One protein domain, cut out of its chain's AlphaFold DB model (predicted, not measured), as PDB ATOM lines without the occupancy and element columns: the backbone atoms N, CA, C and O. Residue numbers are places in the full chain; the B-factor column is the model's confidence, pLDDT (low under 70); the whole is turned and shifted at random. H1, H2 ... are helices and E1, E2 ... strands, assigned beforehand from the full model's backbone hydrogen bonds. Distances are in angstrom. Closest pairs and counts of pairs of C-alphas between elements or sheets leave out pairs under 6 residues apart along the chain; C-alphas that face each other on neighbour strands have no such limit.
ATOM      1  N   ASP A  99     131.319 136.463 150.199       90.12
ATOM      2  CA  ASP A  99     131.923 137.437 149.282       90.12
ATOM      3  C   ASP A  99     132.469 136.780 148.009       90.12
ATOM      4  O   ASP A  99     132.288 137.292 146.905       90.12
ATOM      5  N   THR A 100     133.149 135.638 148.151       93.88
ATOM      6  CA  THR A 100     133.700 134.888 147.015       93.88
ATOM      7  C   THR A 100     132.592 134.191 146.227       93.88
ATOM      8  O   THR A 100     132.673 134.151 145.002       93.88
ATOM      9  N   ALA A 101     131.533 133.714 146.893       94.31
ATOM     10  CA  ALA A 101     130.343 133.191 146.222       94.31
ATOM     11  C   ALA A 101     129.652 134.265 145.365       94.31
ATOM     12  O   ALA A 101     129.402 134.038 144.185       94.31
ATOM     13  N   ALA A 102     129.400 135.447 145.937       92.56
ATOM     14  CA  ALA A 102     128.744 136.555 145.246       92.56
ATOM     15  C   ALA A 102     129.582 137.082 144.071       92.56
ATOM     16  O   ALA A 102     129.041 137.333 142.999       92.56
ATOM     17  N   LYS A 103     130.908 137.199 144.229       94.44
ATOM     18  CA  LYS A 103     131.810 137.594 143.133       94.44
ATOM     19  C   LYS A 103     131.816 136.574 141.994       94.44
ATOM     20  O   LYS A 103     131.682 136.969 140.842       94.44
ATOM     21  N   ALA A 104     131.920 135.282 142.315       95.62
ATOM     22  CA  ALA A 104     131.871 134.217 141.316       95.62
ATOM     23  C   ALA A 104     130.524 134.190 140.574       95.62
ATOM     24  O   ALA A 104     130.519 134.092 139.351       95.62
ATOM     25  N   TYR A 105     129.406 134.351 141.293       93.88
ATOM     26  CA  TYR A 105     128.063 134.481 140.723       93.88
ATOM     27  C   TYR A 105     127.971 135.669 139.749       93.88
ATOM     28  O   TYR A 105     127.765 135.469 138.555       93.88
ATOM     29  N   ILE A 106     128.196 136.899 140.234       92.00
ATOM     30  CA  ILE A 106     127.991 138.139 139.461       92.00
ATOM     31  C   ILE A 106     128.856 138.164 138.195       92.00
ATOM     32  O   ILE A 106     128.382 138.552 137.130       92.00
ATOM     33  N   GLU A 107     130.121 137.756 138.297       92.44
ATOM     34  CA  GLU A 107     131.033 137.769 137.152       92.44
ATOM     35  C   GLU A 107     130.695 136.675 136.128       92.44
ATOM     36  O   GLU A 107     130.865 136.885 134.928       92.44
ATOM     37  N   THR A 108     130.145 135.539 136.573       92.12
ATOM     38  CA  THR A 108     129.639 134.493 135.671       92.12
ATOM     39  C   THR A 108     128.404 134.982 134.916       92.12
ATOM     40  O   THR A 108     128.378 134.885 133.693       92.12
ATOM     41  N   VAL A 109     127.432 135.599 135.606       89.75
ATOM     42  CA  VAL A 109     126.242 136.213 134.977       89.75
ATOM     43  C   VAL A 109     126.645 137.216 133.892       89.75
ATOM     44  O   VAL A 109     126.124 137.167 132.780       89.75
ATOM     45  N   ARG A 110     127.605 138.101 134.191       88.00
ATOM     46  CA  ARG A 110     128.144 139.071 133.220       88.00
ATOM     47  C   ARG A 110     128.817 138.386 132.041       88.00
ATOM     48  O   ARG A 110     128.472 138.672 130.904       88.00
ATOM     49  N   SER A 111     129.705 137.427 132.307       85.44
ATOM     50  CA  SER A 111     130.446 136.713 131.259       85.44
ATOM     51  C   SER A 111     129.538 135.934 130.299       85.44
ATOM     52  O   SER A 111     129.910 135.732 129.146       85.44
ATOM     53  N   LEU A 112     128.360 135.499 130.762       83.25
ATOM     54  CA  LEU A 112     127.332 134.872 129.926       83.25
ATOM     55  C   LEU A 112     126.478 135.905 129.170       83.25
ATOM     56  O   LEU A 112     126.121 135.662 128.021       83.25
ATOM     57  N   ALA A 113     126.171 137.056 129.778       76.62
ATOM     58  CA  ALA A 113     125.412 138.134 129.138       76.62
ATOM     59  C   ALA A 113     126.209 138.844 128.025       76.62
ATOM     60  O   ALA A 113     125.680 139.068 126.940       76.62
ATOM     61  N   ASP A 114     127.493 139.117 128.263       66.31
ATOM     62  CA  ASP A 114     128.410 139.751 127.304       66.31
ATOM     63  C   ASP A 114     128.790 138.809 126.135       66.31
ATOM     64  O   ASP A 114     129.461 139.216 125.186       66.31
ATOM     65  N   GLY A 115     128.380 137.535 126.202       57.25
ATOM     66  CA  GLY A 115     128.679 136.491 125.220       57.25
ATOM     67  C   GLY A 115     127.760 136.448 123.993       57.25
ATOM     68  O   GLY A 115     128.046 135.680 123.075       57.25
ATOM     69  N   GLY A 125     116.516 127.850 132.489       51.22
ATOM     70  CA  GLY A 125     116.910 126.592 133.133       51.22
ATOM     71  C   GLY A 125     118.411 126.409 133.342       51.22
ATOM     72  O   GLY A 125     118.831 126.090 134.454       51.22
ATOM     73  N   ASP A 126     119.214 126.612 132.296       58.59
ATOM     74  CA  ASP A 126     120.619 126.178 132.317       58.59
ATOM     75  C   ASP A 126     121.609 127.278 132.758       58.59
ATOM     76  O   ASP A 126     122.643 126.965 133.354       58.59
ATOM     77  N   SER A 127     121.256 128.565 132.622       69.56
ATOM     78  CA  SER A 127     121.957 129.685 133.287       69.56
ATOM     79  C   SER A 127     122.024 129.493 134.803       69.56
ATOM     80  O   SER A 127     123.091 129.574 135.409       69.56
ATOM     81  N   ASP A 128     120.886 129.150 135.401       82.00
ATOM     82  CA  ASP A 128     120.670 129.061 136.845       82.00
ATOM     83  C   ASP A 128     121.571 127.977 137.469       82.00
ATOM     84  O   ASP A 128     122.074 128.109 138.589       82.00
ATOM     85  N   VAL A 129     121.822 126.901 136.711       86.81
ATOM     86  CA  VAL A 129     122.743 125.818 137.074       86.81
ATOM     87  C   VAL A 129     124.190 126.310 137.078       86.81
ATOM     88  O   VAL A 129     124.916 126.063 138.043       86.81
ATOM     89  N   VAL A 130     124.611 127.015 136.026       91.44
ATOM     90  CA  VAL A 130     125.977 127.542 135.873       91.44
ATOM     91  C   VAL A 130     126.292 128.575 136.955       91.44
ATOM     92  O   VAL A 130     127.328 128.500 137.621       91.44
ATOM     93  N   GLU A 131     125.362 129.499 137.181       91.69
ATOM     94  CA  GLU A 131     125.419 130.523 138.222       91.69
ATOM     95  C   GLU A 131     125.543 129.919 139.628       91.69
ATOM     96  O   GLU A 131     126.415 130.314 140.412       91.69
ATOM     97  N   LEU A 132     124.714 128.914 139.940       92.31
ATOM     98  CA  LEU A 132     124.782 128.188 141.204       92.31
ATOM     99  C   LEU A 132     126.118 127.456 141.365       92.31
ATOM    100  O   LEU A 132     126.716 127.505 142.439       92.31
ATOM    101  N   VAL A 133     126.599 126.776 140.321       95.25
ATOM    102  CA  VAL A 133     127.874 126.044 140.352       95.25
ATOM    103  C   VAL A 133     129.045 126.993 140.625       95.25
ATOM    104  O   VAL A 133     129.866 126.703 141.502       95.25
ATOM    105  N   ALA A 134     129.087 128.153 139.963       96.12
ATOM    106  CA  ALA A 134     130.095 129.184 140.205       96.12
ATOM    107  C   ALA A 134     130.033 129.722 141.647       96.12
ATOM    108  O   ALA A 134     131.057 129.777 142.340       96.12
ATOM    109  N   ALA A 135     128.832 130.047 142.140       96.19
ATOM    110  CA  ALA A 135     128.617 130.497 143.516       96.19
ATOM    111  C   ALA A 135     129.064 129.446 144.547       96.19
ATOM    112  O   ALA A 135     129.704 129.783 145.544       96.19
ATOM    113  N   MET A 136     128.772 128.166 144.297       95.38
ATOM    114  CA  MET A 136     129.149 127.038 145.152       95.38
ATOM    115  C   MET A 136     130.665 126.812 145.192       95.38
ATOM    116  O   MET A 136     131.218 126.651 146.283       95.38
ATOM    117  N   ALA A 137     131.353 126.859 144.047       96.88
ATOM    118  CA  ALA A 137     132.811 126.736 143.986       96.88
ATOM    119  C   ALA A 137     133.514 127.918 144.683       96.88
ATOM    120  O   ALA A 137     134.427 127.721 145.496       96.88
ATOM    121  N   GLY A 138     133.039 129.143 144.427       95.81
ATOM    122  CA  GLY A 138     133.541 130.360 145.062       95.81
ATOM    123  C   GLY A 138     133.324 130.364 146.577       95.81
ATOM    124  O   GLY A 138     134.264 130.573 147.347       95.81
ATOM    125  N   GLY A 139     132.105 130.066 147.028       93.56
ATOM    126  CA  GLY A 139     131.738 130.062 148.443       93.56
ATOM    127  C   GLY A 139     132.388 128.953 149.264       93.56
ATOM    128  O   GLY A 139     132.708 129.161 150.435       93.56
ATOM    129  N   TRP A 140     132.679 127.803 148.653       93.62
ATOM    130  CA  TRP A 140     133.495 126.755 149.273       93.62
ATOM    131  C   TRP A 140     134.981 127.143 149.417       93.62
ATOM    132  O   TRP A 140     135.730 126.516 150.180       93.62
ATOM    133  N   ARG A 141     135.408 128.198 148.706       93.75
ATOM    134  CA  ARG A 141     136.808 128.581 148.483       93.75
ATOM    135  C   ARG A 141     137.629 127.431 147.896       93.75
ATOM    136  O   ARG A 141     138.742 127.172 148.356       93.75
ATOM    137  N   ALA A 142     137.059 126.747 146.905       94.94
ATOM    138  CA  ALA A 142     137.661 125.586 146.262       94.94
ATOM    139  C   ALA A 142     139.082 125.887 145.759       94.94
ATOM    140  O   ALA A 142     139.302 126.880 145.061       94.94
ATOM    141  N   GLN A 143     140.046 125.055 146.143       95.56
ATOM    142  CA  GLN A 143     141.442 125.145 145.710       95.56
ATOM    143  C   GLN A 143     141.739 124.196 144.544       95.56
ATOM    144  O   GLN A 143     142.574 124.523 143.703       95.56
ATOM    145  N   THR A 144     141.022 123.074 144.453       97.19
ATOM    146  CA  THR A 144     141.144 122.086 143.376       97.19
ATOM    147  C   THR A 144     139.749 121.764 142.856       97.19
ATOM    148  O   THR A 144     139.049 120.902 143.400       97.19
ATOM    149  N   VAL A 145     139.358 122.477 141.801       97.69
ATOM    150  CA  VAL A 145     138.105 122.281 141.072       97.69
ATOM    151  C   VAL A 145     138.352 121.308 139.925       97.69
ATOM    152  O   VAL A 145     139.212 121.562 139.081       97.69
ATOM    153  N   VAL A 146     137.585 120.220 139.872       96.88
ATOM    154  CA  VAL A 146     137.612 119.260 138.757       96.88
ATOM    155  C   VAL A 146     136.247 119.200 138.083       96.88
ATOM    156  O   VAL A 146     135.238 119.014 138.758       96.88
ATOM    157  N   GLU A 147     136.201 119.291 136.759       94.75
ATOM    158  CA  GLU A 147     134.993 119.019 135.979       94.75
ATOM    159  C   GLU A 147     135.168 117.819 135.045       94.75
ATOM    160  O   GLU A 147     136.224 117.604 134.451       94.75
ATOM    161  N   ALA A 148     134.102 117.039 134.895       91.12
ATOM    162  CA  ALA A 148     134.001 115.966 133.918       91.12
ATOM    163  C   ALA A 148     133.202 116.454 132.700       91.12
ATOM    164  O   ALA A 148     132.021 116.139 132.555       91.12
ATOM    165  N   TRP A 149     133.837 117.234 131.824       89.94
ATOM    166  CA  TRP A 149     133.170 117.853 130.673       89.94
ATOM    167  C   TRP A 149     132.748 116.833 129.605       89.94
ATOM    168  O   TRP A 149     133.506 115.921 129.270       89.94
ATOM    169  N   SER A 150     131.556 116.984 129.028       78.94
ATOM    170  CA  SER A 150     131.113 116.202 127.865       78.94
ATOM    171  C   SER A 150     130.601 117.099 126.739       78.94
ATOM    172  O   SER A 150     129.899 118.068 127.029       78.94
ATOM    173  N   PRO A 151     130.858 116.748 125.462       71.56
ATOM    174  CA  PRO A 151     130.221 117.415 124.331       71.56
ATOM    175  C   PRO A 151     128.689 117.282 124.388       71.56
ATOM    176  O   PRO A 151     128.180 116.208 124.712       71.56
ATOM    177  N   GLY A 152     127.963 118.335 123.993       62.69
ATOM    178  CA  GLY A 152     126.504 118.283 123.788       62.69
ATOM    179  C   GLY A 152     125.638 118.785 124.954       62.69
ATOM    180  O   GLY A 152     124.669 118.125 125.328       62.69
ATOM    181  N   GLY A 153     125.975 119.944 125.522       62.75
ATOM    182  CA  GLY A 153     125.169 120.656 126.520       62.75
ATOM    183  C   GLY A 153     125.916 121.862 127.094       62.75
ATOM    184  O   GLY A 153     126.979 122.234 126.595       62.75
ATOM    185  N   ASP A 154     125.416 122.406 128.201       66.19
ATOM    186  CA  ASP A 154     125.888 123.631 128.884       66.19
ATOM    187  C   ASP A 154     127.216 123.448 129.640       66.19
ATOM    188  O   ASP A 154     127.609 124.257 130.488       66.19
ATOM    189  N   GLY A 155     127.937 122.370 129.321       79.50
ATOM    190  CA  GLY A 155     129.233 122.042 129.895       79.50
ATOM    191  C   GLY A 155     130.224 123.189 129.736       79.50
ATOM    192  O   GLY A 155     130.912 123.504 130.691       79.50
ATOM    193  N   LEU A 156     130.239 123.880 128.590       88.81
ATOM    194  CA  LEU A 156     131.145 125.015 128.367       88.81
ATOM    195  C   LEU A 156     130.809 126.244 129.232       88.81
ATOM    196  O   LEU A 156     131.710 126.900 129.752       88.81
ATOM    197  N   ALA A 157     129.522 126.556 129.409       89.62
ATOM    198  CA  ALA A 157     129.096 127.639 130.293       89.62
ATOM    199  C   ALA A 157     129.462 127.309 131.753       89.62
ATOM    200  O   ALA A 157     129.977 128.159 132.479       89.62
ATOM    201  N   THR A 158     129.310 126.039 132.143       92.25
ATOM    202  CA  THR A 158     129.774 125.521 133.438       92.25
ATOM    203  C   THR A 158     131.292 125.675 133.592       92.25
ATOM    204  O   THR A 158     131.735 126.246 134.591       92.25
ATOM    205  N   SER A 159     132.086 125.280 132.589       94.31
ATOM    206  CA  SER A 159     133.546 125.465 132.555       94.31
ATOM    207  C   SER A 159     133.954 126.928 132.740       94.31
ATOM    208  O   SER A 159     134.908 127.218 133.466       94.31
ATOM    209  N   LEU A 160     133.219 127.865 132.129       94.06
ATOM    210  CA  LEU A 160     133.447 129.304 132.270       94.06
ATOM    211  C   LEU A 160     133.119 129.796 133.690       94.06
ATOM    212  O   LEU A 160     133.910 130.541 134.272       94.06
ATOM    213  N   GLY A 161     132.007 129.349 134.281       94.88
ATOM    214  CA  GLY A 161     131.644 129.663 135.668       94.88
ATOM    215  C   GLY A 161     132.645 129.113 136.693       94.88
ATOM    216  O   GLY A 161     133.029 129.807 137.636       94.88
ATOM    217  N   LEU A 162     133.159 127.899 136.475       97.19
ATOM    218  CA  LEU A 162     134.219 127.300 137.293       97.19
ATOM    219  C   LEU A 162     135.560 128.027 137.128       97.19
ATOM    220  O   LEU A 162     136.194 128.370 138.129       97.19
ATOM    221  N   ALA A 163     135.962 128.337 135.890       96.56
ATOM    222  CA  ALA A 163     137.144 129.151 135.597       96.56
ATOM    223  C   ALA A 163     137.050 130.550 136.240       96.56
ATOM    224  O   ALA A 163     138.051 131.099 136.702       96.56
ATOM    225  N   THR A 164     135.839 131.106 136.326       95.31
ATOM    226  CA  THR A 164     135.550 132.382 136.991       95.31
ATOM    227  C   THR A 164     135.661 132.257 138.509       95.31
ATOM    228  O   THR A 164     136.345 133.060 139.148       95.31
ATOM    229  N   ALA A 165     135.082 131.210 139.100       96.81
ATOM    230  CA  ALA A 165     135.178 130.944 140.531       96.81
ATOM    231  C   ALA A 165     136.636 130.784 140.998       96.81
ATOM    232  O   ALA A 165     137.032 131.429 141.976       96.81
ATOM    233  N   VAL A 166     137.468 130.008 140.285       96.75
ATOM    234  CA  VAL A 166     138.861 129.770 140.715       96.75
ATOM    235  C   VAL A 166     139.736 131.024 140.710       96.75
ATOM    236  O   VAL A 166     140.666 131.112 141.511       96.75
ATOM    237  N   ARG A 167     139.414 132.045 139.902       95.00
ATOM    238  CA  ARG A 167     140.105 133.350 139.940       95.00
ATOM    239  C   ARG A 167     139.949 134.032 141.298       95.00
ATOM    240  O   ARG A 167     140.912 134.590 141.822       95.00
ATOM    241  N   TYR A 168     138.757 133.956 141.892       95.06
ATOM    242  CA  TYR A 168     138.483 134.550 143.202       95.06
ATOM    243  C   TYR A 168     138.947 133.674 144.374       95.06
ATOM    244  O   TYR A 168     139.262 134.212 145.437       95.06
ATOM    245  N   THR A 169     139.026 132.348 144.206       95.00
ATOM    246  CA  THR A 169     139.574 131.441 145.235       95.00
ATOM    247  C   THR A 169     141.097 131.290 145.176       95.00
ATOM    248  O   THR A 169     141.681 130.806 146.147       95.00
ATOM    249  N   ARG A 170     141.725 131.712 144.065       94.31
ATOM    250  CA  ARG A 170     143.115 131.413 143.662       94.31
ATOM    251  C   ARG A 170     143.398 129.908 143.527       94.31
ATOM    252  O   ARG A 170     144.510 129.462 143.793       94.31
ATOM    253  N   GLY A 171     142.378 129.141 143.143       94.75
ATOM    254  CA  GLY A 171     142.460 127.698 142.931       94.75
ATOM    255  C   GLY A 171     142.911 127.298 141.522       94.75
ATOM    256  O   GLY A 171     143.137 128.135 140.648       94.75
ATOM    257  N   ARG A 172     142.995 125.986 141.302       96.56
ATOM    258  CA  ARG A 172     143.237 125.328 140.011       96.56
ATOM    259  C   ARG A 172     141.924 124.761 139.469       96.56
ATOM    260  O   ARG A 172     141.167 124.152 140.226       96.56
ATOM    261  N   HIS A 173     141.686 124.931 138.168       97.44
ATOM    262  CA  HIS A 173     140.568 124.321 137.446       97.44
ATOM    263  C   HIS A 173     141.089 123.259 136.473       97.44
ATOM    264  O   HIS A 173     141.925 123.566 135.622       97.44
ATOM    265  N   VAL A 174     140.605 122.024 136.610       97.25
ATOM    266  CA  VAL A 174     140.979 120.881 135.766       97.25
ATOM    267  C   VAL A 174     139.745 120.345 135.047       97.25
ATOM    268  O   VAL A 174     138.803 119.886 135.687       97.25
ATOM    269  N   CYS A 175     139.779 120.359 133.720       95.44
ATOM    270  CA  CYS A 175     138.758 119.789 132.854       95.44
ATOM    271  C   CYS A 175     139.216 118.408 132.366       95.44
ATOM    272  O   CYS A 175     140.242 118.280 131.698       95.44
ATOM    273  N   VAL A 176     138.475 117.360 132.735       93.81
ATOM    274  CA  VAL A 176     138.792 115.965 132.400       93.81
ATOM    275  C   VAL A 176     137.961 115.519 131.205       93.81
ATOM    276  O   VAL A 176     136.735 115.408 131.292       93.81
ATOM    277  N   VAL A 177     138.629 115.188 130.104       92.25
ATOM    278  CA  VAL A 177     138.016 114.694 128.862       92.25
ATOM    279  C   VAL A 177     138.492 113.262 128.561       92.25
ATOM    280  O   VAL A 177     139.627 112.917 128.886       92.25
ATOM    281  N   PRO A 178     137.646 112.391 127.978       89.62
ATOM    282  CA  PRO A 178     137.949 110.959 127.881       89.62
ATOM    283  C   PRO A 178     139.034 110.620 126.847       89.62
ATOM    284  O   PRO A 178     139.757 109.641 127.004       89.62
ATOM    285  N   ASP A 179     139.141 111.405 125.773       91.00
ATOM    286  CA  ASP A 179     140.069 111.180 124.668       91.00
ATOM    287  C   ASP A 179     140.464 112.508 123.984       91.00
ATOM    288  O   ASP A 179     139.969 113.591 124.320       91.00
ATOM    289  N   GLU A 180     141.364 112.430 123.001       93.44
ATOM    290  CA  GLU A 180     141.834 113.598 122.244       93.44
ATOM    291  C   GLU A 180     140.718 114.252 121.405       93.44
ATOM    292  O   GLU A 180     140.771 115.452 121.139       93.44
ATOM    293  N   ARG A 181     139.667 113.502 121.030       92.19
ATOM    294  CA  ARG A 181     138.487 114.071 120.353       92.19
ATOM    295  C   ARG A 181     137.691 114.937 121.324       92.19
ATOM    296  O   ARG A 181     137.225 116.001 120.936       92.19
ATOM    297  N   GLY A 182     137.600 114.525 122.589       90.94
ATOM    298  CA  GLY A 182     137.079 115.325 123.689       90.94
ATOM    299  C   GLY A 182     137.869 116.619 123.894       90.94
ATOM    300  O   GLY A 182     137.252 117.676 124.002       90.94
ATOM    301  N   ARG A 183     139.212 116.577 123.863       93.50
ATOM    302  CA  ARG A 183     140.034 117.806 123.922       93.50
ATOM    303  C   ARG A 183     139.786 118.708 122.714       93.50
ATOM    304  O   ARG A 183     139.594 119.906 122.898       93.50
ATOM    305  N   ALA A 184     139.778 118.150 121.504       94.00
ATOM    306  CA  ALA A 184     139.532 118.911 120.281       94.00
ATOM    307  C   ALA A 184     138.146 119.577 120.300       94.00
ATOM    308  O   ALA A 184     138.053 120.776 120.057       94.00
ATOM    309  N   ALA A 185     137.099 118.840 120.684       92.75
ATOM    310  CA  ALA A 185     135.739 119.361 120.814       92.75
ATOM    311  C   ALA A 185     135.619 120.433 121.912       92.75
ATOM    312  O   ALA A 185     134.922 121.426 121.717       92.75
ATOM    313  N   TYR A 186     136.314 120.276 123.045       92.94
ATOM    314  CA  TYR A 186     136.372 121.308 124.085       92.94
ATOM    315  C   TYR A 186     137.059 122.580 123.566       92.94
ATOM    316  O   TYR A 186     136.520 123.674 123.704       92.94
ATOM    317  N   ALA A 187     138.217 122.448 122.911       93.75
ATOM    318  CA  ALA A 187     138.947 123.580 122.340       93.75
ATOM    319  C   ALA A 187     138.155 124.289 121.225       93.75
ATOM    320  O   ALA A 187     138.148 125.518 121.161       93.75
ATOM    321  N   GLU A 188     137.457 123.533 120.374       92.81
ATOM    322  CA  GLU A 188     136.548 124.069 119.361       92.81
ATOM    323  C   GLU A 188     135.383 124.829 120.004       92.81
ATOM    324  O   GLU A 188     135.126 125.965 119.613       92.81
ATOM    325  N   ALA A 189     134.745 124.265 121.034       90.62
ATOM    326  CA  ALA A 189     133.658 124.911 121.766       90.62
ATOM    327  C   ALA A 189     134.114 126.217 122.447       90.62
ATOM    328  O   ALA A 189     133.467 127.250 122.277       90.62
ATOM    329  N   VAL A 190     135.266 126.212 123.136       91.44
ATOM    330  CA  VAL A 190     135.889 127.423 123.711       91.44
ATOM    331  C   VAL A 190     136.119 128.487 122.634       91.44
ATOM    332  O   VAL A 190     135.832 129.659 122.861       91.44
ATOM    333  N   ARG A 191     136.615 128.094 121.452       91.00
ATOM    334  CA  ARG A 191     136.896 129.027 120.351       91.00
ATOM    335  C   ARG A 191     135.621 129.537 119.668       91.00
ATOM    336  O   ARG A 191     135.596 130.678 119.217       91.00
ATOM    337  N   ALA A 192     134.576 128.712 119.590       87.94
ATOM    338  CA  ALA A 192     133.268 129.075 119.046       87.94
ATOM    339  C   ALA A 192     132.514 130.062 119.953       87.94
ATOM    340  O   ALA A 192     131.845 130.956 119.446       87.94
ATOM    341  N   ALA A 193     132.695 129.965 121.276       85.12
ATOM    342  CA  ALA A 193     132.189 130.930 122.257       85.12
ATOM    343  C   ALA A 193     132.986 132.258 122.319       85.12
ATOM    344  O   ALA A 193     132.702 133.121 123.149       85.12
ATOM    345  N   GLY A 194     133.975 132.444 121.438       87.12
ATOM    346  CA  GLY A 194     134.646 133.722 121.207       87.12
ATOM    347  C   GLY A 194     135.747 134.103 122.206       87.12
ATOM    348  O   GLY A 194     136.079 133.389 123.151       87.12
ATOM    349  N   GLU A 195     136.341 135.277 121.976       86.81
ATOM    350  CA  GLU A 195     137.525 135.771 122.700       86.81
ATOM    351  C   GLU A 195     137.329 135.884 124.220       86.81
ATOM    352  O   GLU A 195     138.275 135.677 124.986       86.81
ATOM    353  N   LEU A 196     136.111 136.180 124.689       84.81
ATOM    354  CA  LEU A 196     135.820 136.236 126.123       84.81
ATOM    355  C   LEU A 196     135.926 134.849 126.769       84.81
ATOM    356  O   LEU A 196     136.544 134.725 127.825       84.81
ATOM    357  N   ALA A 197     135.413 133.804 126.116       87.50
ATOM    358  CA  ALA A 197     135.528 132.424 126.575       87.50
ATOM    359  C   ALA A 197     136.987 131.935 126.538       87.50
ATOM    360  O   ALA A 197     137.474 131.377 127.525       87.50
ATOM    361  N   VAL A 198     137.719 132.233 125.454       90.56
ATOM    362  CA  VAL A 198     139.159 131.939 125.311       90.56
ATOM    363  C   VAL A 198     139.965 132.572 126.452       90.56
ATOM    364  O   VAL A 198     140.706 131.879 127.150       90.56
ATOM    365  N   ARG A 199     139.783 133.874 126.715       90.25
ATOM    366  CA  ARG A 199     140.447 134.582 127.828       90.25
ATOM    367  C   ARG A 199     139.928 134.148 129.200       90.25
ATOM    368  O   ARG A 199     140.674 134.190 130.176       90.25
ATOM    369  N   GLY A 200     138.659 133.756 129.295       88.56
ATOM    370  CA  GLY A 200     137.999 133.227 130.487       88.56
ATOM    371  C   GLY A 200     138.657 131.937 130.977       88.56
ATOM    372  O   GLY A 200     139.047 131.825 132.141       88.56
ATOM    373  N   MET A 201     138.866 131.004 130.053       93.56
ATOM    374  CA  MET A 201     139.296 129.632 130.330       93.56
ATOM    375  C   MET A 201     140.774 129.354 130.007       93.56
ATOM    376  O   MET A 201     141.208 128.212 130.111       93.56
ATOM    377  N   ALA A 202     141.580 130.376 129.694       91.75
ATOM    378  CA  ALA A 202     143.013 130.240 129.388       91.75
ATOM    379  C   ALA A 202     143.862 129.559 130.489       91.75
ATOM    380  O   ALA A 202     144.950 129.068 130.206       91.75
ATOM    381  N   ALA A 203     143.379 129.541 131.737       92.81
ATOM    382  CA  ALA A 203     144.021 128.872 132.874       92.81
ATOM    383  C   ALA A 203     143.390 127.506 133.233       92.81
ATOM    384  O   ALA A 203     143.790 126.897 134.225       92.81
ATOM    385  N   THR A 204     142.398 127.033 132.469       96.38
ATOM    386  CA  THR A 204     141.797 125.703 132.645       96.38
ATOM    387  C   THR A 204     142.737 124.635 132.090       96.38
ATOM    388  O   THR A 204     143.102 124.658 130.916       96.38
ATOM    389  N   GLU A 205     143.104 123.664 132.919       96.75
ATOM    390  CA  GLU A 205     143.963 122.550 132.523       96.75
ATOM    391  C   GLU A 205     143.128 121.412 131.919       96.75
ATOM    392  O   GLU A 205     142.324 120.802 132.621       96.75
ATOM    393  N   VAL A 206     143.309 121.108 130.627       96.44
ATOM    394  CA  VAL A 206     142.533 120.063 129.928       96.44
ATOM    395  C   VAL A 206     143.301 118.737 129.878       96.44
ATOM    396  O   VAL A 206     144.189 118.530 129.038       96.44
ATOM    397  N   VAL A 207     142.928 117.817 130.767       96.06
ATOM    398  CA  VAL A 207     143.559 116.498 130.918       96.06
ATOM    399  C   VAL A 207     142.768 115.443 130.145       96.06
ATOM    400  O   VAL A 207     141.558 115.307 130.317       96.06
ATOM    401  N   VAL A 208     143.473 114.686 129.300       94.50
ATOM    402  CA  VAL A 208     142.938 113.566 128.510       94.50
ATOM    403  C   VAL A 208     143.312 112.246 129.185       94.50
ATOM    404  O   VAL A 208     144.484 112.060 129.512       94.50
ATOM    405  N   GLY A 209     142.362 111.322 129.343       91.25
ATOM    406  CA  GLY A 209     142.636 109.942 129.773       91.25
ATOM    407  C   GLY A 209     141.412 109.204 130.326       91.25
ATOM    408  O   GLY A 209     140.321 109.774 130.398       91.25
ATOM    409  N   ASP A 210     141.591 107.947 130.761       89.25
ATOM    410  CA  ASP A 210     140.546 107.257 131.533       89.25
ATOM    411  C   ASP A 210     140.284 108.034 132.826       89.25
ATOM    412  O   ASP A 210     141.194 108.430 133.561       89.25
ATOM    413  N   ALA A 211     139.007 108.278 133.092       84.25
ATOM    414  CA  ALA A 211     138.608 109.221 134.117       84.25
ATOM    415  C   ALA A 211     138.836 108.706 135.553       84.25
ATOM    416  O   ALA A 211     138.810 109.498 136.491       84.25
ATOM    417  N   GLU A 212     139.087 107.409 135.750       86.94
ATOM    418  CA  GLU A 212     139.500 106.837 137.035       86.94
ATOM    419  C   GLU A 212     141.012 106.975 137.259       86.94
ATOM    420  O   GLU A 212     141.413 107.354 138.361       86.94
ATOM    421  N   GLU A 213     141.836 106.796 136.219       90.62
ATOM    422  CA  GLU A 213     143.284 107.061 136.271       90.62
ATOM    423  C   GLU A 213     143.580 108.554 136.480       90.62
ATOM    424  O   GLU A 213     144.301 108.928 137.411       90.62
ATOM    425  N   VAL A 214     142.969 109.421 135.662       93.12
ATOM    426  CA  VAL A 214     143.141 110.880 135.750       93.12
ATOM    427  C   VAL A 214     142.713 111.392 137.125       93.12
ATOM    428  O   VAL A 214     143.453 112.143 137.761       93.12
ATOM    429  N   MET A 215     141.559 110.953 137.632       92.50
ATOM    430  CA  MET A 215     141.053 111.421 138.923       92.50
ATOM    431  C   MET A 215     141.878 110.899 140.112       92.50
ATOM    432  O   MET A 215     142.085 111.631 141.082       92.50
ATOM    433  N   ALA A 216     142.436 109.685 140.029       90.56
ATOM    434  CA  ALA A 216     143.403 109.190 141.014       90.56
ATOM    435  C   ALA A 216     144.738 109.973 140.983       90.56
ATOM    436  O   ALA A 216     145.429 110.084 142.006       90.56
ATOM    437  N   GLY A 217     145.083 110.560 139.834       93.25
ATOM    438  CA  GLY A 217     146.227 111.453 139.652       93.25
ATOM    439  C   GLY A 217     146.062 112.854 140.258       93.25
ATOM    440  O   GLY A 217     147.069 113.522 140.488       93.25
ATOM    441  N   ILE A 218     144.837 113.300 140.570       94.56
ATOM    442  CA  ILE A 218     144.555 114.648 141.097       94.56
ATOM    443  C   ILE A 218     144.355 114.584 142.625       94.56
ATOM    444  O   ILE A 218     143.284 114.196 143.095       94.56
ATOM    445  N   PRO A 219     145.357 114.949 143.450       92.75
ATOM    446  CA  PRO A 219     145.210 114.950 144.900       92.75
ATOM    447  C   PRO A 219     144.443 116.182 145.394       92.75
ATOM    448  O   PRO A 219     144.593 117.284 144.871       92.75
ATOM    449  N   GLY A 220     143.705 116.017 146.491       93.06
ATOM    450  CA  GLY A 220     143.159 117.143 147.246       93.06
ATOM    451  C   GLY A 220     141.986 117.842 146.565       93.06
ATOM    452  O   GLY A 220     141.832 119.047 146.744       93.06
ATOM    453  N   VAL A 221     141.174 117.105 145.803       95.69
ATOM    454  CA  VAL A 221     139.939 117.630 145.200       95.69
ATOM    455  C   VAL A 221     139.015 118.122 146.311       95.69
ATOM    456  O   VAL A 221     138.671 117.361 147.217       95.69
ATOM    457  N   ASP A 222     138.624 119.393 146.259       92.94
ATOM    458  CA  ASP A 222     137.676 119.988 147.205       92.94
ATOM    459  C   ASP A 222     136.406 120.519 146.521       92.94
ATOM    460  O   ASP A 222     135.413 120.772 147.204       92.94
ATOM    461  N   PHE A 223     136.368 120.565 145.186       96.88
ATOM    462  CA  PHE A 223     135.140 120.752 144.418       96.88
ATOM    463  C   PHE A 223     135.137 119.893 143.148       96.88
ATOM    464  O   PHE A 223     136.138 119.847 142.435       96.88
ATOM    465  N   ALA A 224     134.020 119.232 142.846       96.12
ATOM    466  CA  ALA A 224     133.877 118.431 141.631       96.12
ATOM    467  C   ALA A 224     132.523 118.649 140.943       96.12
ATOM    468  O   ALA A 224     131.491 118.658 141.614       96.12
ATOM    469  N   VAL A 225     132.519 118.753 139.612       94.75
ATOM    470  CA  VAL A 225     131.303 118.774 138.783       94.75
ATOM    471  C   VAL A 225     131.303 117.586 137.832       94.75
ATOM    472  O   VAL A 225     132.275 117.355 137.115       94.75
ATOM    473  N   VAL A 226     130.216 116.816 137.824       90.62
ATOM    474  CA  VAL A 226     130.088 115.610 136.998       90.62
ATOM    475  C   VAL A 226     128.712 115.564 136.345       90.62
ATOM    476  O   VAL A 226     127.700 115.664 137.031       90.62
ATOM    477  N   ASP A 227     128.646 115.373 135.030       86.56
ATOM    478  CA  ASP A 227     127.376 115.154 134.334       86.56
ATOM    479  C   ASP A 227     126.971 113.669 134.394       86.56
ATOM    480  O   ASP A 227     127.743 112.794 134.008       86.56
ATOM    481  N   TRP A 228     125.758 113.340 134.842       83.75
ATOM    482  CA  TRP A 228     125.241 111.966 134.795       83.75
ATOM    483  C   TRP A 228     124.984 111.422 133.380       83.75
ATOM    484  O   TRP A 228     124.831 110.210 133.226       83.75
ATOM    485  N   ARG A 229     124.972 112.272 132.343       80.44
ATOM    486  CA  ARG A 229     124.946 111.852 130.928       80.44
ATOM    487  C   ARG A 229     126.252 111.161 130.504       80.44
ATOM    488  O   ARG A 229     126.244 110.375 129.553       80.44
ATOM    489  N   ARG A 230     127.368 111.410 131.202       82.94
ATOM    490  CA  ARG A 230     128.642 110.715 130.971       82.94
ATOM    491  C   ARG A 230     128.599 109.270 131.481       82.94
ATOM    492  O   ARG A 230     128.068 108.963 132.545       82.94
ATOM    493  N   LYS A 231     129.204 108.357 130.714       82.94
ATOM    494  CA  LYS A 231     129.225 106.910 131.017       82.94
ATOM    495  C   LYS A 231     130.191 106.543 132.150       82.94
ATOM    496  O   LYS A 231     130.043 105.494 132.770       82.94
ATOM    497  N   ASP A 232     131.180 107.391 132.409       86.44
ATOM    498  CA  ASP A 232     132.268 107.200 133.369       86.44
ATOM    499  C   ASP A 232     132.067 107.964 134.691       86.44
ATOM    500  O   ASP A 232     132.871 107.826 135.608       86.44
ATOM    501  N   SER A 233     130.959 108.688 134.864       85.19
ATOM    502  CA  SER A 233     130.667 109.516 136.048       85.19
ATOM    503  C   SER A 233     130.814 108.775 137.377       85.19
ATOM    504  O   SER A 233     131.411 109.284 138.323       85.19
ATOM    505  N   ALA A 234     130.349 107.524 137.450       85.44
ATOM    506  CA  ALA A 234     130.498 106.702 138.650       85.44
ATOM    507  C   ALA A 234     131.952 106.262 138.926       85.44
ATOM    508  O   ALA A 234     132.277 105.964 140.071       85.44
ATOM    509  N   LYS A 235     132.828 106.208 137.910       87.88
ATOM    510  CA  LYS A 235     134.272 105.990 138.098       87.88
ATOM    511  C   LYS A 235     134.929 107.235 138.694       87.88
ATOM    512  O   LYS A 235     135.599 107.132 139.715       87.88
ATOM    513  N   ILE A 236     134.653 108.408 138.120       87.75
ATOM    514  CA  ILE A 236     135.191 109.705 138.570       87.75
ATOM    515  C   ILE A 236     134.903 109.922 140.059       87.75
ATOM    516  O   ILE A 236     135.798 110.240 140.837       87.75
ATOM    517  N   LEU A 237     133.663 109.665 140.482       89.62
ATOM    518  CA  LEU A 237     133.248 109.810 141.879       89.62
ATOM    519  C   LEU A 237     133.879 108.773 142.830       89.62
ATOM    520  O   LEU A 237     134.118 109.087 144.000       89.62
ATOM    521  N   ARG A 238     134.202 107.565 142.345       88.38
ATOM    522  CA  ARG A 238     134.921 106.541 143.126       88.38
ATOM    523  C   ARG A 238     136.410 106.842 143.273       88.38
ATOM    524  O   ARG A 238     136.967 106.544 144.327       88.38
ATOM    525  N   SER A 239     137.033 107.432 142.256       90.81
ATOM    526  CA  SER A 239     138.477 107.708 142.222       90.81
ATOM    527  C   SER A 239     138.856 109.100 142.744       90.81
ATOM    528  O   SER A 239     140.038 109.417 142.853       90.81
ATOM    529  N   ALA A 240     137.869 109.923 143.114       91.50
ATOM    530  CA  ALA A 240     138.052 111.265 143.662       91.50
ATOM    531  C   ALA A 240     138.852 111.277 144.980       91.50
ATOM    532  O   ALA A 240     138.330 110.980 146.057       91.50
ATOM    533  N   ARG A 241     140.124 111.691 144.911       91.38
ATOM    534  CA  ARG A 241     141.007 111.842 146.080       91.38
ATOM    535  C   ARG A 241     140.745 113.163 146.796       91.38
ATOM    536  O   ARG A 241     141.430 114.163 146.571       91.38
ATOM    537  N   LEU A 242     139.735 113.151 147.660       92.19
ATOM    538  CA  LEU A 242     139.261 114.355 148.339       92.19
ATOM    539  C   LEU A 242     140.306 114.955 149.293       92.19
ATOM    540  O   LEU A 242     141.086 114.236 149.923       92.19
ATOM    541  N   GLY A 243     140.294 116.281 149.436       86.81
ATOM    542  CA  GLY A 243     141.112 116.987 150.424       86.81
ATOM    543  C   GLY A 243     140.700 116.698 151.874       86.81
ATOM    544  O   GLY A 243     139.601 116.221 152.152       86.81
ATOM    545  N   ALA A 244     141.556 117.055 152.838       86.12
ATOM    546  CA  ALA A 244     141.281 116.866 154.272       86.12
ATOM    547  C   ALA A 244     140.017 117.608 154.766       86.12
ATOM    548  O   ALA A 244     139.402 117.208 155.752       86.12
ATOM    549  N   ARG A 245     139.604 118.669 154.056       84.56
ATOM    550  CA  ARG A 245     138.353 119.416 154.277       84.56
ATOM    551  C   ARG A 245     137.100 118.690 153.761       84.56
ATOM    552  O   ARG A 245     135.996 119.170 154.002       84.56
ATOM    553  N   GLY A 246     137.252 117.562 153.067       90.56
ATOM    554  CA  GLY A 246     136.207 117.006 152.214       90.56
ATOM    555  C   GLY A 246     136.066 117.785 150.903       90.56
ATOM    556  O   GLY A 246     136.925 118.599 150.559       90.56
ATOM    557  N   ALA A 247     134.970 117.541 150.190       93.50
ATOM    558  CA  ALA A 247     134.643 118.219 148.941       93.50
ATOM    559  C   ALA A 247     133.148 118.515 148.807       93.50
ATOM    560  O   ALA A 247     132.308 117.809 149.376       93.50
ATOM    561  N   VAL A 248     132.813 119.517 147.997       93.88
ATOM    562  CA  VAL A 248     131.472 119.651 147.418       93.88
ATOM    563  C   VAL A 248     131.470 118.978 146.050       93.88
ATOM    564  O   VAL A 248     132.314 119.268 145.210       93.88
ATOM    565  N   ILE A 249     130.525 118.071 145.826       93.69
ATOM    566  CA  ILE A 249     130.324 117.412 144.537       93.69
ATOM    567  C   ILE A 249     128.961 117.846 144.005       93.69
ATOM    568  O   ILE A 249     127.957 117.737 144.713       93.69
ATOM    569  N   VAL A 250     128.936 118.335 142.770       93.19
ATOM    570  CA  VAL A 250     127.727 118.698 142.032       93.19
ATOM    571  C   VAL A 250     127.557 117.725 140.874       93.19
ATOM    572  O   VAL A 250     128.438 117.583 140.029       93.19
ATOM    573  N   CYS A 251     126.416 117.048 140.830       90.00
ATOM    574  CA  CYS A 251     126.074 116.121 139.769       90.00
ATOM    575  C   CYS A 251     124.929 116.679 138.921       90.00
ATOM    576  O   CYS A 251     123.789 116.772 139.385       90.00
ATOM    577  N   LEU A 252     125.240 117.043 137.678       87.38
ATOM    578  CA  LEU A 252     124.276 117.551 136.703       87.38
ATOM    579  C   LEU A 252     123.459 116.393 136.116       87.38
ATOM    580  O   LEU A 252     123.906 115.245 136.125       87.38
ATOM    581  N   ASN A 253     122.258 116.687 135.608       78.25
ATOM    582  CA  ASN A 253     121.348 115.701 135.006       78.25
ATOM    583  C   ASN A 253     120.981 114.526 135.938       78.25
ATOM    584  O   ASN A 253     120.707 113.411 135.494       78.25
ATOM    585  N   GLY A 254     120.975 114.761 137.254       63.62
ATOM    586  CA  GLY A 254     120.829 113.730 138.287       63.62
ATOM    587  C   GLY A 254     119.403 113.284 138.601       63.62
ATOM    588  O   GLY A 254     119.217 112.564 139.587       63.62
ATOM    589  N   GLY A 255     118.423 113.715 137.801       55.44
ATOM    590  CA  GLY A 255     116.990 113.546 138.043       55.44
ATOM    591  C   GLY A 255     116.499 112.091 138.178       55.44
ATOM    592  O   GLY A 255     117.196 111.138 137.818       55.44
ATOM    593  N   PRO A 256     115.271 111.887 138.696       46.25
ATOM    594  CA  PRO A 256     114.738 110.576 139.073       46.25
ATOM    595  C   PRO A 256     114.291 109.731 137.862       46.25
ATOM    596  O   PRO A 256     113.108 109.441 137.684       46.25
ATOM    597  N   ARG A 257     115.244 109.310 137.020       45.22
ATOM    598  CA  ARG A 257     115.024 108.392 135.889       45.22
ATOM    599  C   ARG A 257     116.100 107.305 135.771       45.22
ATOM    600  O   ARG A 257     116.652 107.096 134.697       45.22
ATOM    601  N   SER A 258     116.335 106.548 136.846       40.34
ATOM    602  CA  SER A 258     116.717 105.134 136.697       40.34
ATOM    603  C   SER A 258     116.358 104.288 137.927       40.34
ATOM    604  O   SER A 258     116.797 104.571 139.037       40.34
ATOM    605  N   SER A 259     115.518 103.275 137.692       33.38
ATOM    606  CA  SER A 259     115.238 102.080 138.513       33.38
ATOM    607  C   SER A 259     115.248 102.172 140.056       33.38
ATOM    608  O   SER A 259     116.269 101.969 140.704       33.38
ATOM    609  N   GLY A 260     114.040 102.245 140.629       33.81
ATOM    610  CA  GLY A 260     113.561 101.226 141.576       33.81
ATOM    611  C   GLY A 260     114.274 101.065 142.925       33.81
ATOM    612  O   GLY A 260     115.093 100.169 143.098       33.81
ATOM    613  N   GLY A 261     113.831 101.819 143.932       31.45
ATOM    614  CA  GLY A 261     114.127 101.520 145.334       31.45
ATOM    615  C   GLY A 261     113.857 102.706 146.251       31.45
ATOM    616  O   GLY A 261     114.514 103.735 146.140       31.45
ATOM    617  N   GLY A 262     112.916 102.565 147.189       35.03
ATOM    618  CA  GLY A 262     112.578 103.586 148.192       35.03
ATOM    619  C   GLY A 262     113.632 103.753 149.296       35.03
ATOM    620  O   GLY A 262     113.288 103.741 150.475       35.03
ATOM    621  N   GLY A 263     114.911 103.872 148.935       35.88
ATOM    622  CA  GLY A 263     116.020 104.148 149.849       35.88
ATOM    623  C   GLY A 263     116.399 105.628 149.810       35.88
ATOM    624  O   GLY A 263     116.683 106.162 148.744       35.88
ATOM    625  N   GLY A 264     116.403 106.300 150.967       42.62
ATOM    626  CA  GLY A 264     116.676 107.742 151.055       42.62
ATOM    627  C   GLY A 264     118.035 108.160 150.473       42.62
ATOM    628  O   GLY A 264     118.957 107.349 150.401       42.62
ATOM    629  N   GLY A 265     118.171 109.442 150.110       46.78
ATOM    630  CA  GLY A 265     119.245 110.026 149.280       46.78
ATOM    631  C   GLY A 265     120.704 109.937 149.765       46.78
ATOM    632  O   GLY A 265     121.555 110.638 149.234       46.78
ATOM    633  N   GLY A 266     121.020 109.096 150.754       47.97
ATOM    634  CA  GLY A 266     122.382 108.629 151.047       47.97
ATOM    635  C   GLY A 266     122.667 107.204 150.541       47.97
ATOM    636  O   GLY A 266     123.826 106.831 150.374       47.97
ATOM    637  N   ALA A 267     121.633 106.398 150.264       51.41
ATOM    638  CA  ALA A 267     121.775 105.010 149.817       51.41
ATOM    639  C   ALA A 267     122.341 104.906 148.390       51.41
ATOM    640  O   ALA A 267     123.235 104.096 148.168       51.41
ATOM    641  N   ARG A 268     121.900 105.783 147.469       62.75
ATOM    642  CA  ARG A 268     122.416 105.914 146.085       62.75
ATOM    643  C   ARG A 268     123.941 106.081 146.032       62.75
ATOM    644  O   ARG A 268     124.585 105.589 145.114       62.75
ATOM    645  N   TRP A 269     124.511 106.771 147.017       69.31
ATOM    646  CA  TRP A 269     125.928 107.141 147.050       69.31
ATOM    647  C   TRP A 269     126.842 106.066 147.653       69.31
ATOM    648  O   TRP A 269     128.064 106.110 147.485       69.31
ATOM    649  N   ARG A 270     126.266 105.057 148.317       61.38
ATOM    650  CA  ARG A 270     126.999 103.913 148.869       61.38
ATOM    651  C   ARG A 270     127.523 103.039 147.721       61.38
ATOM    652  O   ARG A 270     126.746 102.377 147.050       61.38
ATOM    653  N   GLY A 271     128.842 103.033 147.512       65.88
ATOM    654  CA  GLY A 271     129.500 102.320 146.401       65.88
ATOM    655  C   GLY A 271     129.734 103.162 145.134       65.88
ATOM    656  O   GLY A 271     130.306 102.665 144.163       65.88
ATOM    657  N   VAL A 272     129.331 104.439 145.147       75.50
ATOM    658  CA  VAL A 272     129.636 105.420 144.085       75.50
ATOM    659  C   VAL A 272     130.734 106.398 144.514       75.50
ATOM    660  O   VAL A 272     131.443 106.918 143.665       75.50
ATOM    661  N   LEU A 273     130.912 106.623 145.818       82.81
ATOM    662  CA  LEU A 273     132.013 107.423 146.360       82.81
ATOM    663  C   LEU A 273     133.193 106.546 146.805       82.81
ATOM    664  O   LEU A 273     133.011 105.378 147.159       82.81
ATOM    665  N   MET A 274     134.390 107.139 146.827       81.12
ATOM    666  CA  MET A 274     135.630 106.519 147.310       81.12
ATOM    667  C   MET A 274     135.469 105.904 148.714       81.12
ATOM    668  O   MET A 274     134.851 106.496 149.608       81.12
ATOM    669  N   ALA A 275     136.068 104.734 148.945       78.94
ATOM    670  CA  ALA A 275     136.115 104.118 150.270       78.94
ATOM    671  C   ALA A 275     136.763 105.058 151.308       78.94
ATOM    672  O   ALA A 275     137.742 105.742 151.025       78.94
ATOM    673  N   GLY A 276     136.209 105.103 152.524       80.69
ATOM    674  CA  GLY A 276     136.663 106.022 153.578       80.69
ATOM    675  C   GLY A 276     136.078 107.440 153.504       80.69
ATOM    676  O   GLY A 276     136.388 108.261 154.368       80.69
ATOM    677  N   THR A 277     135.203 107.726 152.535       84.88
ATOM    678  CA  THR A 277     134.408 108.965 152.486       84.88
ATOM    679  C   THR A 277     132.998 108.779 153.064       84.88
ATOM    680  O   THR A 277     132.520 107.656 153.251       84.88
ATOM    681  N   ARG A 278     132.315 109.888 153.371       83.94
ATOM    682  CA  ARG A 278     130.918 109.909 153.834       83.94
ATOM    683  C   ARG A 278     130.155 111.110 153.283       83.94
ATOM    684  O   ARG A 278     130.667 112.225 153.310       83.94
ATOM    685  N   VAL A 279     128.900 110.919 152.879       84.06
ATOM    686  CA  VAL A 279     127.990 112.044 152.598       84.06
ATOM    687  C   VAL A 279     127.592 112.694 153.925       84.06
ATOM    688  O   VAL A 279     126.992 112.040 154.780       84.06
ATOM    689  N   VAL A 280     127.945 113.969 154.094       82.44
ATOM    690  CA  VAL A 280     127.660 114.792 155.282       82.44
ATOM    691  C   VAL A 280     126.347 115.558 155.112       82.44
ATOM    692  O   VAL A 280     125.561 115.657 156.050       82.44
ATOM    693  N   ARG A 281     126.107 116.104 153.915       79.38
ATOM    694  CA  ARG A 281     124.854 116.758 153.500       79.38
ATOM    695  C   ARG A 281     124.606 116.468 152.021       79.38
ATOM    696  O   ARG A 281     125.575 116.368 151.273       79.38
ATOM    697  N   SER A 282     123.348 116.398 151.598       79.94
ATOM    698  CA  SER A 282     122.970 116.415 150.182       79.94
ATOM    699  C   SER A 282     121.667 117.182 149.949       79.94
ATOM    700  O   SER A 282     120.858 117.356 150.864       79.94
ATOM    701  N   ALA A 283     121.488 117.673 148.726       79.06
ATOM    702  CA  ALA A 283     120.286 118.335 148.240       79.06
ATOM    703  C   ALA A 283     120.077 117.974 146.764       79.06
ATOM    704  O   ALA A 283     121.025 118.003 145.984       79.06
ATOM    705  N   LEU A 284     118.841 117.658 146.382       80.44
ATOM    706  CA  LEU A 284     118.438 117.526 144.983       80.44
ATOM    707  C   LEU A 284     117.626 118.769 144.624       80.44
ATOM    708  O   LEU A 284     116.580 119.012 145.225       80.44
ATOM    709  N   LEU A 285     118.132 119.554 143.679       79.75
ATOM    710  CA  LEU A 285     117.536 120.804 143.233       79.75
ATOM    711  C   LEU A 285     116.835 120.589 141.884       79.75
ATOM    712  O   LEU A 285     117.431 120.011 140.971       79.75
ATOM    713  N   PRO A 286     115.578 121.039 141.735       77.75
ATOM    714  CA  PRO A 286     114.764 120.825 140.543       77.75
ATOM    715  C   PRO A 286     115.036 121.889 139.459       77.75
ATOM    716  O   PRO A 286     114.097 122.366 138.832       77.75
ATOM    717  N   ILE A 287     116.302 122.279 139.294       75.44
ATOM    718  CA  ILE A 287     116.778 123.291 138.340       75.44
ATOM    719  C   ILE A 287     117.365 122.611 137.098       75.44
ATOM    720  O   ILE A 287     117.977 121.541 137.218       75.44
ATOM    721  N   GLY A 288     117.154 123.198 135.918       75.94
ATOM    722  CA  GLY A 288     117.469 122.571 134.629       75.94
ATOM    723  C   GLY A 288     116.941 121.130 134.544       75.94
ATOM    724  O   GLY A 288     115.828 120.815 134.963       75.94
ATOM    725  N   SER A 289     117.790 120.207 134.089       76.50
ATOM    726  CA  SER A 289     117.506 118.757 134.059       76.50
ATOM    727  C   SER A 289     117.649 118.030 135.420       76.50
ATOM    728  O   SER A 289     117.669 116.796 135.481       76.50
ATOM    729  N   GLY A 290     117.755 118.774 136.525       80.88
ATOM    730  CA  GLY A 290     117.930 118.278 137.890       80.88
ATOM    731  C   GLY A 290     119.398 118.201 138.316       80.88
ATOM    732  O   GLY A 290     120.214 117.541 137.671       80.88
ATOM    733  N   VAL A 291     119.720 118.830 139.448       84.81
ATOM    734  CA  VAL A 291     121.086 118.941 139.986       84.81
ATOM    735  C   VAL A 291     121.147 118.336 141.386       84.81
ATOM    736  O   VAL A 291     120.423 118.764 142.281       84.81
ATOM    737  N   GLU A 292     122.016 117.348 141.604       86.19
ATOM    738  CA  GLU A 292     122.249 116.763 142.931       86.19
ATOM    739  C   GLU A 292     123.566 117.286 143.514       86.19
ATOM    740  O   GLU A 292     124.638 117.053 142.964       86.19
ATOM    741  N   ILE A 293     123.491 118.006 144.631       88.31
ATOM    742  CA  ILE A 293     124.641 118.564 145.349       88.31
ATOM    743  C   ILE A 293     124.884 117.733 146.601       88.31
ATOM    744  O   ILE A 293     123.951 117.427 147.345       88.31
ATOM    745  N   MET A 294     126.143 117.432 146.901       87.88
ATOM    746  CA  MET A 294     126.539 116.830 148.169       87.88
ATOM    747  C   MET A 294     127.801 117.468 148.744       87.88
ATOM    748  O   MET A 294     128.702 117.882 148.024       87.88
ATOM    749  N   HIS A 295     127.883 117.483 150.068       89.19
ATOM    750  CA  HIS A 295     129.123 117.684 150.805       89.19
ATOM    751  C   HIS A 295     129.613 116.313 151.279       89.19
ATOM    752  O   HIS A 295     128.922 115.636 152.049       89.19
ATOM    753  N   VAL A 296     130.799 115.914 150.824       89.12
ATOM    754  CA  VAL A 296     131.446 114.642 151.157       89.12
ATOM    755  C   VAL A 296     132.621 114.899 152.092       89.12
ATOM    756  O   VAL A 296     133.555 115.607 151.738       89.12
ATOM    757  N   GLY A 297     132.591 114.307 153.282       87.56
ATOM    758  CA  GLY A 297     133.689 114.352 154.246       87.56
ATOM    759  C   GLY A 297     134.598 113.127 154.141       87.56
ATOM    760  O   GLY A 297     134.144 112.037 153.792       87.56
ATOM    761  N   VAL A 298     135.870 113.288 154.504       85.50
ATOM    762  CA  VAL A 298     136.843 112.188 154.623       85.50
ATOM    763  C   VAL A 298     136.868 111.657 156.060       85.50
ATOM    764  O   VAL A 298     136.713 112.419 157.018       85.50
ATOM    765  N   GLY A 299     137.048 110.346 156.226       79.25
ATOM    766  CA  GLY A 299     137.242 109.694 157.521       79.25
ATOM    767  C   GLY A 299     135.954 109.358 158.281       79.25
ATOM    768  O   GLY A 299     134.835 109.473 157.770       79.25
ATOM    769  N   ARG A 300     136.120 108.914 159.533       65.94
ATOM    770  CA  ARG A 300     135.015 108.488 160.407       65.94
ATOM    771  C   ARG A 300     134.157 109.679 160.849       65.94
ATOM    772  O   ARG A 300     134.651 110.777 161.075       65.94
ATOM    773  N   GLY A 301     132.860 109.436 160.983       60.97
ATOM    774  CA  GLY A 301     131.860 110.403 161.429       60.97
ATOM    775  C   GLY A 301     130.464 109.970 160.975       60.97
ATOM    776  O   GLY A 301     130.363 109.057 160.148       60.97
ATOM    777  N   PRO A 302     129.389 110.596 161.482       56.62
ATOM    778  CA  PRO A 302     128.042 110.312 161.009       56.62
ATOM    779  C   PRO A 302     127.944 110.607 159.507       56.62
ATOM    780  O   PRO A 302     128.323 111.683 159.038       56.62
ATOM    781  N   SER A 303     127.467 109.619 158.756       60.00
ATOM    782  CA  SER A 303     127.017 109.770 157.375       60.00
ATOM    783  C   SER A 303     125.505 110.003 157.355       60.00
ATOM    784  O   SER A 303     124.822 109.718 158.340       60.00
ATOM    785  N   LEU A 304     124.955 110.464 156.227       55.81
ATOM    786  CA  LEU A 304     123.509 110.427 155.979       55.81
ATOM    787  C   LEU A 304     123.008 108.978 155.804       55.81
ATOM    788  O   LEU A 304     122.669 108.525 154.712       55.81
ATOM    789  N   GLY A 305     122.970 108.241 156.913       47.03
ATOM    790  CA  GLY A 305     122.436 106.891 157.045       47.03
ATOM    791  C   GLY A 305     121.365 106.857 158.128       47.03
ATOM    792  O   GLY A 305     121.639 106.443 159.247       47.03
ATOM    793  N   GLY A 306     120.156 107.313 157.795       43.50
ATOM    794  CA  GLY A 306     119.032 107.365 158.734       43.50
ATOM    795  C   GLY A 306     118.199 108.639 158.611       43.50
ATOM    796  O   GLY A 306     118.416 109.605 159.331       43.50
ATOM    797  N   ASN A 307     117.212 108.609 157.713       47.62
ATOM    798  CA  ASN A 307     115.940 109.325 157.852       47.62
ATOM    799  C   ASN A 307     115.984 110.828 158.250       47.62
ATOM    800  O   ASN A 307     115.315 111.227 159.203       47.62
ATOM    801  N   SER A 308     116.715 111.676 157.514       43.91
ATOM    802  CA  SER A 308     116.731 113.138 157.732       43.91
ATOM    803  C   SER A 308     116.424 113.958 156.465       43.91
ATOM    804  O   SER A 308     116.884 113.639 155.373       43.91
ATOM    805  N   SER A 309     115.588 114.992 156.652       49.06
ATOM    806  CA  SER A 309     115.161 116.044 155.702       49.06
ATOM    807  C   SER A 309     114.855 115.623 154.255       49.06
ATOM    808  O   SER A 309     115.702 115.716 153.368       49.06
TER     809      SER A 309
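AT A GLANCE: This is residues 99 to 115 and 125 to 309 of the 374 residues of an uncharacterized protein of Colocasia esculenta (UniProt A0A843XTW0). A twisted sheet of seven strands runs through the model, with H2 and H3 packed side by side on one face, H7 on the opposite face, and H1 covering H2 and H3 on their side away from the sheet. H4 packs over E3 and E2 at one edge, with H5 next to H4 and H3; the hairpin E6 E7 makes the other edge, and residues 257 to 262 stick out from the long link before it. The printed part has 202 residues, with seven named helices and seven named strands in the order H1 H2 E1 H3 E2 H4 H5 E3 H6 E4 H7 E5 E6 E7. The sheet runs E3 E2 E1 E4 E5 E7 E6 and is mixed, and the class is mixed, helices and strands. The whole is compact, with a radius of gyration of the C-alphas of 16.0 A, and spans 49 by 35 by 33 A.

IN THESE COORDINATES: H1, residues 99 to 113, begins with C-alpha 99 at (131.923, 137.437, 149.282) and is 21.2 A long. After the cut come H2, residues 126 to 140, 21.3 A, and E1, residues 144 to 148. H3 holds residues 155 to 169, 20.8 A, and E2 residues 172 to 177. H4 is residues 180 to 192, 18.0 A, H5 residues 194 to 201, and E3 residues 205 to 208. H6 is residues 211 to 217, E4 residues 223 to 227, with C-alpha 223 at (135.140, 120.752, 144.418), H7 residues 233 to 239, and E5 residues 247 to 252. E6, residues 277 to 285, is 22.6 A long and bends by 61 degrees at residue 280. E7, residues 291 to 298, is 22.5 A long and ends with C-alpha 298 at (136.843, 112.188, 154.623).

HOW THE PARTS SIT: H1, H2 and H3 form a bundle, three helices that touch one another. H1 touches H2 at a shallow tilt of 27 degrees, opposite ways; the closest C-alphas, of Ala 101 and Gly 139, are 4.1 A apart. H2 touches H3 at a shallow tilt of 25 degrees, the same way, closest at the C-alphas of Ala 134 and Gly 161, 4.8 A. H2 and H3 are on the same face of the sheet, each at a height of 9.0 A over the sheet, and run along the strands. H3 is the hub, touching four helices, among them H5, closest at the C-alphas of Ala 163 and Met 201, 5.7 A. E1, H3, E2 is a strand-helix-strand unit, two parallel neighbour strands with a helix between them in the chain; E2, H4 H5, E3 and E4, H7, E5 are others, and E3, H6, E4 is a split one, with E2 and E1 between its strands. The four crossovers are right-handed. Between the parallel neighbours E1 and E2, N 147 and O 174 are within hydrogen-bond range at 2.9 A; between the parallel neighbours E4 and E1, N 225 and O 146 are within hydrogen-bond range at 2.9 A. H7 is on the opposite face from H2 and H3. H6 only grazes the sheet and touches H7, closest at the C-alphas of Ala 216 and Ser 239, 5.3 A. E5 and E7 are antiparallel, with N 249 and O 294 at 2.9 A; E6 and E7 are a hairpin, with N 283 and O 293 at 2.8 A. In H1, H2, H4, H5, H6 and H7 every O i to N i+4 pair is within hydrogen-bond range; in H3, 9 of 11 are.

THE WHOLE: The C-alphas of Glu 195 and Gly 306 are the two farthest apart, 49.5 A. Residues 116 to 124 are not printed, and C-alphas 115 and 125 are 17.3 A apart across the cut. The link from E5 to E6, 24 residues, is long, and its residues 257 to 262 stand free. The mean pLDDT of the printed part is 83.1; 36 residues are under 70, among them residues 254 to 271 and 300 to 309.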